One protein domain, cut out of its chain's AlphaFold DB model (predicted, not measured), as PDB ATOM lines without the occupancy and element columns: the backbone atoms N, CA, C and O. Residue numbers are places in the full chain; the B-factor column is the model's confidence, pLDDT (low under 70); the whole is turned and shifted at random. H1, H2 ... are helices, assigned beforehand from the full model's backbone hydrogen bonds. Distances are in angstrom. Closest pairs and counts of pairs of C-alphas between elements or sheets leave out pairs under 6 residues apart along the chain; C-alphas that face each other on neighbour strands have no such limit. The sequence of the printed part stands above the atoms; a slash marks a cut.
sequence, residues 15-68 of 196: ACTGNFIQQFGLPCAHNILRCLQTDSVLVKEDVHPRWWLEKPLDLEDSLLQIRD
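This is residues 15 to 68 of the 196 residues of an uncharacterized protein of Ophiocordyceps australis (UniProt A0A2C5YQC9). A model with little regular structure: two short helices, H1 and then H2, lie in an open, flat loop of chain, and residues 53 to 68 stick out from it as a long tail. After H2 the chain folds back past the body before it runs out into that tail, and residues 38 to 68 hold no named element. The printed part has 54 residues, with two named helices and no named strand; the class is all helix, though the helices hold only 15 residues. It is only just loose, close to extended, with a radius of gyration of the C-alphas of 15.0 A and spans of 48 by 22 by 15 A.

H1, residues 19 to 24, begins at C-alpha 19 (-8.290, 9.684, 25.323) and is 8.2 A long from first to last C-alpha. H2, residues 29 to 37, is 12.1 A long and ends at C-alpha 37 (-24.325, -1.794, 35.234).

H1 and H2 are apart, with no C-alpha of the one within 8 A of the other, and a tight link of 4 residues joins them. In both, every O i to N i+4 pair is within hydrogen-bond range.

The C-alphas of Gln 37 and Asp 68, the two farthest apart, are 49.7 A apart. Residues 33 to 39, of which 33 to 37 belong to H2, and residues 53 to 68 stand free. The printed part has no cut; residues 56 to 65 have pLDDT under 70.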
ATOM      1  N   ALA A  15     -20.042  11.551  25.526       91.44
ATOM      2  CA  ALA A  15     -19.512  10.476  24.686       91.44
ATOM      3  C   ALA A  15     -18.049  10.133  25.035       91.44
ATOM      4  O   ALA A  15     -17.230  11.014  25.310       91.44
ATOM      5  N   CYS A  16     -17.713   8.841  25.031       93.12
ATOM      6  CA  CYS A  16     -16.364   8.395  25.359       93.12
ATOM      7  C   CYS A  16     -15.388   8.756  24.234       93.12
ATOM      8  O   CYS A  16     -15.525   8.280  23.113       93.12
ATOM      9  N   THR A  17     -14.371   9.560  24.539       93.94
ATOM     10  CA  THR A  17     -13.324   9.938  23.572       93.94
ATOM     11  C   THR A  17     -12.180   8.918  23.505       93.94
ATOM     12  O   THR A  17     -11.300   9.041  22.665       93.94
ATOM     13  N   GLY A  18     -12.105   7.963  24.440       92.00
ATOM     14  CA  GLY A  18     -10.982   7.014  24.552       92.00
ATOM     15  C   GLY A  18      -9.648   7.628  25.012       92.00
ATOM     16  O   GLY A  18      -8.778   6.906  25.490       92.00
ATOM     17  N   ASN A  19      -9.511   8.957  24.971       94.31
ATOM     18  CA  ASN A  19      -8.290   9.684  25.323       94.31
ATOM     19  C   ASN A  19      -7.765   9.348  26.732       94.31
ATOM     20  O   ASN A  19      -6.565   9.217  26.937       94.31
ATOM     21  N   PHE A  20      -8.661   9.128  27.700       94.19
ATOM     22  CA  PHE A  20      -8.258   8.744  29.056       94.19
ATOM     23  C   PHE A  20      -7.506   7.405  29.086       94.19
ATOM     24  O   PHE A  20      -6.472   7.290  29.741       94.19
ATOM     25  N   ILE A  21      -7.989   6.415  28.329       94.25
ATOM     26  CA  ILE A  21      -7.337   5.106  28.224       94.25
ATOM     27  C   ILE A  21      -5.981   5.266  27.531       94.25
ATOM     28  O   ILE A  21      -4.995   4.694  27.980       94.25
ATOM     29  N   GLN A  22      -5.900   6.099  26.492       93.38
ATOM     30  CA  GLN A  22      -4.660   6.322  25.748       93.38
ATOM     31  C   GLN A  22      -3.591   7.068  26.566       93.38
ATOM     32  O   GLN A  22      -2.430   6.669  26.573       93.38
ATOM     33  N   GLN A  23      -3.966   8.144  27.263       95.12
ATOM     34  CA  GLN A  23      -3.036   8.977  28.032       95.12
ATOM     35  C   GLN A  23      -2.610   8.303  29.332       95.12
ATOM     36  O   GLN A  23      -1.427   8.282  29.678       95.12
ATOM     37  N   PHE A  24      -3.578   7.756  30.067       95.00
ATOM     38  CA  PHE A  24      -3.325   7.239  31.401       95.00
ATOM     39  C   PHE A  24      -3.156   5.733  31.420       95.00
ATOM     40  O   PHE A  24      -2.510   5.261  32.342       95.00
ATOM     41  N   GLY A  25      -3.636   4.969  30.437       94.56
ATOM     42  CA  GLY A  25      -3.577   3.505  30.474       94.56
ATOM     43  C   GLY A  25      -4.470   2.900  31.562       94.56
ATOM     44  O   GLY A  25      -4.126   1.865  32.126       94.56
ATOM     45  N   LEU A  26      -5.563   3.580  31.913       95.81
ATOM     46  CA  LEU A  26      -6.512   3.184  32.954       95.81
ATOM     47  C   LEU A  26      -7.937   3.145  32.376       95.81
ATOM     48  O   LEU A  26      -8.224   3.907  31.446       95.81
ATOM     49  N   PRO A  27      -8.845   2.311  32.919       95.31
ATOM     50  CA  PRO A  27     -10.229   2.256  32.461       95.31
ATOM     51  C   PRO A  27     -10.917   3.613  32.644       95.31
ATOM     52  O   PRO A  27     -10.837   4.240  33.700       95.31
ATOM     53  N   CYS A  28     -11.600   4.082  31.600       94.56
ATOM     54  CA  CYS A  28     -12.358   5.329  31.661       94.56
ATOM     55  C   CYS A  28     -13.647   5.168  32.482       94.56
ATOM     56  O   CYS A  28     -14.131   4.056  32.703       94.56
ATOM     57  N   ALA A  29     -14.255   6.295  32.865       92.75
ATOM     58  CA  ALA A  29     -15.517   6.316  33.608       92.75
ATOM     59  C   ALA A  29     -16.630   5.495  32.934       92.75
ATOM     60  O   ALA A  29     -17.427   4.871  33.622       92.75
ATOM     61  N   HIS A  30     -16.662   5.431  31.599       94.19
ATOM     62  CA  HIS A  30     -17.621   4.607  30.859       94.19
ATOM     63  C   HIS A  30     -17.395   3.111  31.035       94.19
ATOM     64  O   HIS A  30     -18.365   2.362  31.073       94.19
ATOM     65  N   ASN A  31     -16.138   2.669  31.110       93.44
ATOM     66  CA  ASN A  31     -15.829   1.260  31.340       93.44
ATOM     67  C   ASN A  31     -16.240   0.873  32.762       93.44
ATOM     68  O   ASN A  31     -16.934  -0.115  32.949       93.44
ATOM     69  N   ILE A  32     -15.928   1.733  33.737       93.56
ATOM     70  CA  ILE A  32     -16.341   1.554  35.134       93.56
ATOM     71  C   ILE A  32     -17.871   1.540  35.248       93.56
ATOM     72  O   ILE A  32     -18.425   0.638  35.865       93.56
ATOM     73  N   LEU A  33     -18.567   2.495  34.623       92.94
ATOM     74  CA  LEU A  33     -20.029   2.561  34.643       92.94
ATOM     75  C   LEU A  33     -20.654   1.315  34.017       92.94
ATOM     76  O   LEU A  33     -21.599   0.770  34.573       92.94
ATOM     77  N   ARG A  34     -20.117   0.850  32.886       93.00
ATOM     78  CA  ARG A  34     -20.565  -0.390  32.251       93.00
ATOM     79  C   ARG A  34     -20.383  -1.568  33.195       93.00
ATOM     80  O   ARG A  34     -21.336  -2.305  33.392       93.00
ATOM     81  N   CYS A  35     -19.212  -1.690  33.817       94.25
ATOM     82  CA  CYS A  35     -18.937  -2.756  34.770       94.25
ATOM     83  C   CYS A  35     -19.899  -2.737  35.961       94.25
ATOM     84  O   CYS A  35     -20.372  -3.791  36.366       94.25
ATOM     85  N   LEU A  36     -20.240  -1.550  36.471       93.38
ATOM     86  CA  LEU A  36     -21.245  -1.380  37.521       93.38
ATOM     87  C   LEU A  36     -22.660  -1.740  37.050       93.38
ATOM     88  O   LEU A  36     -23.436  -2.278  37.823       93.38
ATOM     89  N   GLN A  37     -23.014  -1.446  35.797       93.56
ATOM     90  CA  GLN A  37     -24.325  -1.794  35.234       93.56
ATOM     91  C   GLN A  37     -24.471  -3.294  34.962       93.56
ATOM     92  O   GLN A  37     -25.577  -3.821  35.024       93.56
ATOM     93  N   THR A  38     -23.372  -3.968  34.626       93.69
ATOM     94  CA  THR A  38     -23.342  -5.405  34.333       93.69
ATOM     95  C   THR A  38     -22.928  -6.255  35.535       93.69
ATOM     96  O   THR A  38     -22.695  -7.448  35.352       93.69
ATOM     97  N   ASP A  39     -22.786  -5.657  36.727       92.62
ATOM     98  CA  ASP A  39     -22.250  -6.284  37.949       92.62
ATOM     99  C   ASP A  39     -20.952  -7.088  37.711       92.62
ATOM    100  O   ASP A  39     -20.685  -8.116  38.334       92.62
ATOM    101  N   SER A  40     -20.118  -6.621  36.781       93.94
ATOM    102  CA  SER A  40     -18.848  -7.259  36.437       93.94
ATOM    103  C   SER A  40     -17.690  -6.586  37.163       93.94
ATOM    104  O   SER A  40     -17.672  -5.366  37.328       93.94
ATOM    105  N   VAL A  41     -16.674  -7.364  37.522       94.19
ATOM    106  CA  VAL A  41     -15.433  -6.838  38.099       94.19
ATOM    107  C   VAL A  41     -14.475  -6.366  37.006       94.19
ATOM    108  O   VAL A  41     -14.418  -6.958  35.930       94.19
ATOM    109  N   LEU A  42     -13.706  -5.314  37.296       93.25
ATOM    110  CA  LEU A  42     -12.569  -4.928  36.457       93.25
ATOM    111  C   LEU A  42     -11.465  -5.973  36.603       93.25
ATOM    112  O   LEU A  42     -11.109  -6.351  37.722       93.25
ATOM    113  N   VAL A  43     -10.917  -6.413  35.477       92.50
ATOM    114  CA  VAL A  43      -9.822  -7.383  35.450       92.50
ATOM    115  C   VAL A  43      -8.475  -6.670  35.349       92.50
ATOM    116  O   VAL A  43      -8.391  -5.484  35.021       92.50
ATOM    117  N   LYS A  44      -7.384  -7.380  35.654       91.31
ATOM    118  CA  LYS A  44      -6.026  -6.808  35.618       91.31
ATOM    119  C   LYS A  44      -5.671  -6.308  34.212       91.31
ATOM    120  O   LYS A  44      -4.961  -5.317  34.069       91.31
ATOM    121  N   GLU A  45      -6.199  -6.979  33.198       90.12
ATOM    122  CA  GLU A  45      -5.992  -6.718  31.779       90.12
ATOM    123  C   GLU A  45      -6.657  -5.415  31.306       90.12
ATOM    124  O   GLU A  45      -6.217  -4.839  30.313       90.12
ATOM    125  N   ASP A  46      -7.650  -4.893  32.039       91.94
ATOM    126  CA  ASP A  46      -8.254  -3.578  31.765       91.94
ATOM    127  C   ASP A  46      -7.310  -2.416  32.117       91.94
ATOM    128  O   ASP A  46      -7.520  -1.267  31.712       91.94
ATOM    129  N   VAL A  47      -6.270  -2.702  32.903       93.31
ATOM    130  CA  VAL A  47      -5.243  -1.755  33.323       93.31
ATOM    131  C   VAL A  47      -3.989  -1.995  32.495       93.31
ATOM    132  O   VAL A  47      -3.473  -3.108  32.425       93.31
ATOM    133  N   HIS A  48      -3.451  -0.934  31.898       91.88
ATOM    134  CA  HIS A  48      -2.274  -1.036  31.045       91.88
ATOM    135  C   HIS A  48      -1.072  -1.627  31.815       91.88
ATOM    136  O   HIS A  48      -0.804  -1.178  32.937       91.88
ATOM    137  N   PRO A  49      -0.265  -2.528  31.212       89.56
ATOM    138  CA  PRO A  49       0.844  -3.216  31.888       89.56
ATOM    139  C   PRO A  49       1.868  -2.310  32.578       89.56
ATOM    140  O   PRO A  49       2.509  -2.705  33.546       89.56
ATOM    141  N   ARG A  50       1.996  -1.059  32.117       87.69
ATOM    142  CA  ARG A  50       2.813  -0.006  32.754       87.69
ATOM    143  C   ARG A  50       2.462   0.239  34.232       87.69
ATOM    144  O   ARG A  50       3.309   0.735  34.965       87.69
ATOM    145  N   TRP A  51       1.238  -0.069  34.657       91.69
ATOM    146  CA  TRP A  51       0.784   0.073  36.045       91.69
ATOM    147  C   TRP A  51       0.833  -1.228  36.842       91.69
ATOM    148  O   TRP A  51       0.496  -1.227  38.026       91.69
ATOM    149  N   TRP A  52       1.220  -2.345  36.228       89.75
ATOM    150  CA  TRP A  52       1.355  -3.600  36.951       89.75
ATOM    151  C   TRP A  52       2.611  -3.541  37.823       89.75
ATOM    152  O   TRP A  52       3.705  -3.279  37.331       89.75
ATOM    153  N   LEU A  53       2.448  -3.785  39.127       84.50
ATOM    154  CA  LEU A  53       3.568  -3.827  40.077       84.50
ATOM    155  C   LEU A  53       4.553  -4.949  39.731       84.50
ATOM    156  O   LEU A  53       5.765  -4.783  39.833       84.50
ATOM    157  N   GLU A  54       4.016  -6.075  39.274       79.69
ATOM    158  CA  GLU A  54       4.772  -7.209  38.765       79.69
ATOM    159  C   GLU A  54       4.697  -7.177  37.241       79.69
ATOM    160  O   GLU A  54       3.691  -7.575  36.641       79.69
ATOM    161  N   LYS A  55       5.754  -6.654  36.612       70.88
ATOM    162  CA  LYS A  55       5.918  -6.765  35.164       70.88
ATOM    163  C   LYS A  55       6.222  -8.240  34.879       70.88
ATOM    164  O   LYS A  55       7.227  -8.729  35.399       70.88
ATOM    165  N   PRO A  56       5.385  -8.969  34.115       69.25
ATOM    166  CA  PRO A  56       5.765 -10.301  33.677       69.25
ATOM    167  C   PRO A  56       7.101 -10.157  32.954       69.25
ATOM    168  O   PRO A  56       7.218  -9.386  32.001       69.25
ATOM    169  N   LEU A  57       8.125 -10.844  33.458       62.69
ATOM    170  CA  LEU A  57       9.492 -10.797  32.928       62.69
ATOM    171  C   LEU A  57       9.594 -11.397  31.510       62.69
ATOM    172  O   LEU A  57      10.682 -11.452  30.951       62.69
ATOM    173  N   ASP A  58       8.465 -11.832  30.946       63.94
ATOM    174  CA  ASP A  58       8.375 -12.847  29.899       63.94
ATOM    175  C   ASP A  58       7.799 -12.329  28.573       63.94
ATOM    176  O   ASP A  58       7.263 -13.085  27.774       63.94
ATOM    177  N   LEU A  59       7.882 -11.025  28.318       58.84
ATOM    178  CA  LEU A  59       7.371 -10.433  27.081       58.84
ATOM    179  C   LEU A  59       8.493  -9.732  26.334       58.84
ATOM    180  O   LEU A  59       8.503  -8.510  26.309       58.84
ATOM    181  N   GLU A  60       9.451 -10.501  25.807       62.50
ATOM    182  CA  GLU A  60      10.219 -10.162  24.589       62.50
ATOM    183  C   GLU A  60      10.671  -8.691  24.468       62.50
ATOM    184  O   GLU A  60      10.681  -8.103  23.388       62.50
ATOM    185  N   ASP A  61      11.018  -8.056  25.587       68.62
ATOM    186  CA  ASP A  61      11.283  -6.626  25.612       68.62
ATOM    187  C   ASP A  61      12.718  -6.476  25.118       68.62
ATOM    188  O   ASP A  61      13.673  -6.665  25.874       68.62
ATOM    189  N   SER A  62      12.893  -6.202  23.822       66.62
ATOM    190  CA  SER A  62      14.209  -5.980  23.206       66.62
ATOM    191  C   SER A  62      15.035  -4.947  23.980       66.62
ATOM    192  O   SER A  62      16.262  -4.980  23.939       66.62
ATOM    193  N   LEU A  63      14.385  -4.057  24.743       67.62
ATOM    194  CA  LEU A  63      15.045  -3.092  25.618       67.62
ATOM    195  C   LEU A  63      15.674  -3.727  26.870       67.62
ATOM    196  O   LEU A  63      16.673  -3.212  27.359       67.62
ATOM    197  N   LEU A  64      15.149  -4.852  27.367       65.56
ATOM    198  CA  LEU A  64      15.776  -5.652  28.430       65.56
ATOM    199  C   LEU A  64      16.960  -6.484  27.916       65.56
ATOM    200  O   LEU A  64      17.787  -6.933  28.708       65.56
ATOM    201  N   GLN A  65      17.063  -6.685  26.599       69.81
ATOM    202  CA  GLN A  65      18.228  -7.314  25.966       69.81
ATOM    203  C   GLN A  65      19.388  -6.332  25.762       69.81
ATOM    204  O   GLN A  65      20.506  -6.758  25.452       69.81
ATOM    205  N   ILE A  66      19.147  -5.028  25.930       79.69
ATOM    206  CA  ILE A  66      20.198  -4.018  25.856       79.69
ATOM    207  C   ILE A  66      21.122  -4.230  27.052       79.69
ATOM    208  O   ILE A  66      20.777  -3.951  28.197       79.69
ATOM    209  N   ARG A  67      22.318  -4.746  26.770       78.19
ATOM    210  CA  ARG A  67      23.397  -4.815  27.752       78.19
ATOM    211  C   ARG A  67      23.928  -3.412  28.006       78.19
ATOM    212  O   ARG A  67      24.072  -2.625  27.069       78.19
ATOM    213  N   ASP A  68      24.281  -3.139  29.256       82.19
ATOM    214  CA  ASP A  68      25.087  -1.968  29.568       82.19
ATOM    215  C   ASP A  68      26.372  -2.016  28.725       82.19
ATOM    216  O   ASP A  68      26.983  -3.084  28.600       82.19
TER     217      ASP A  68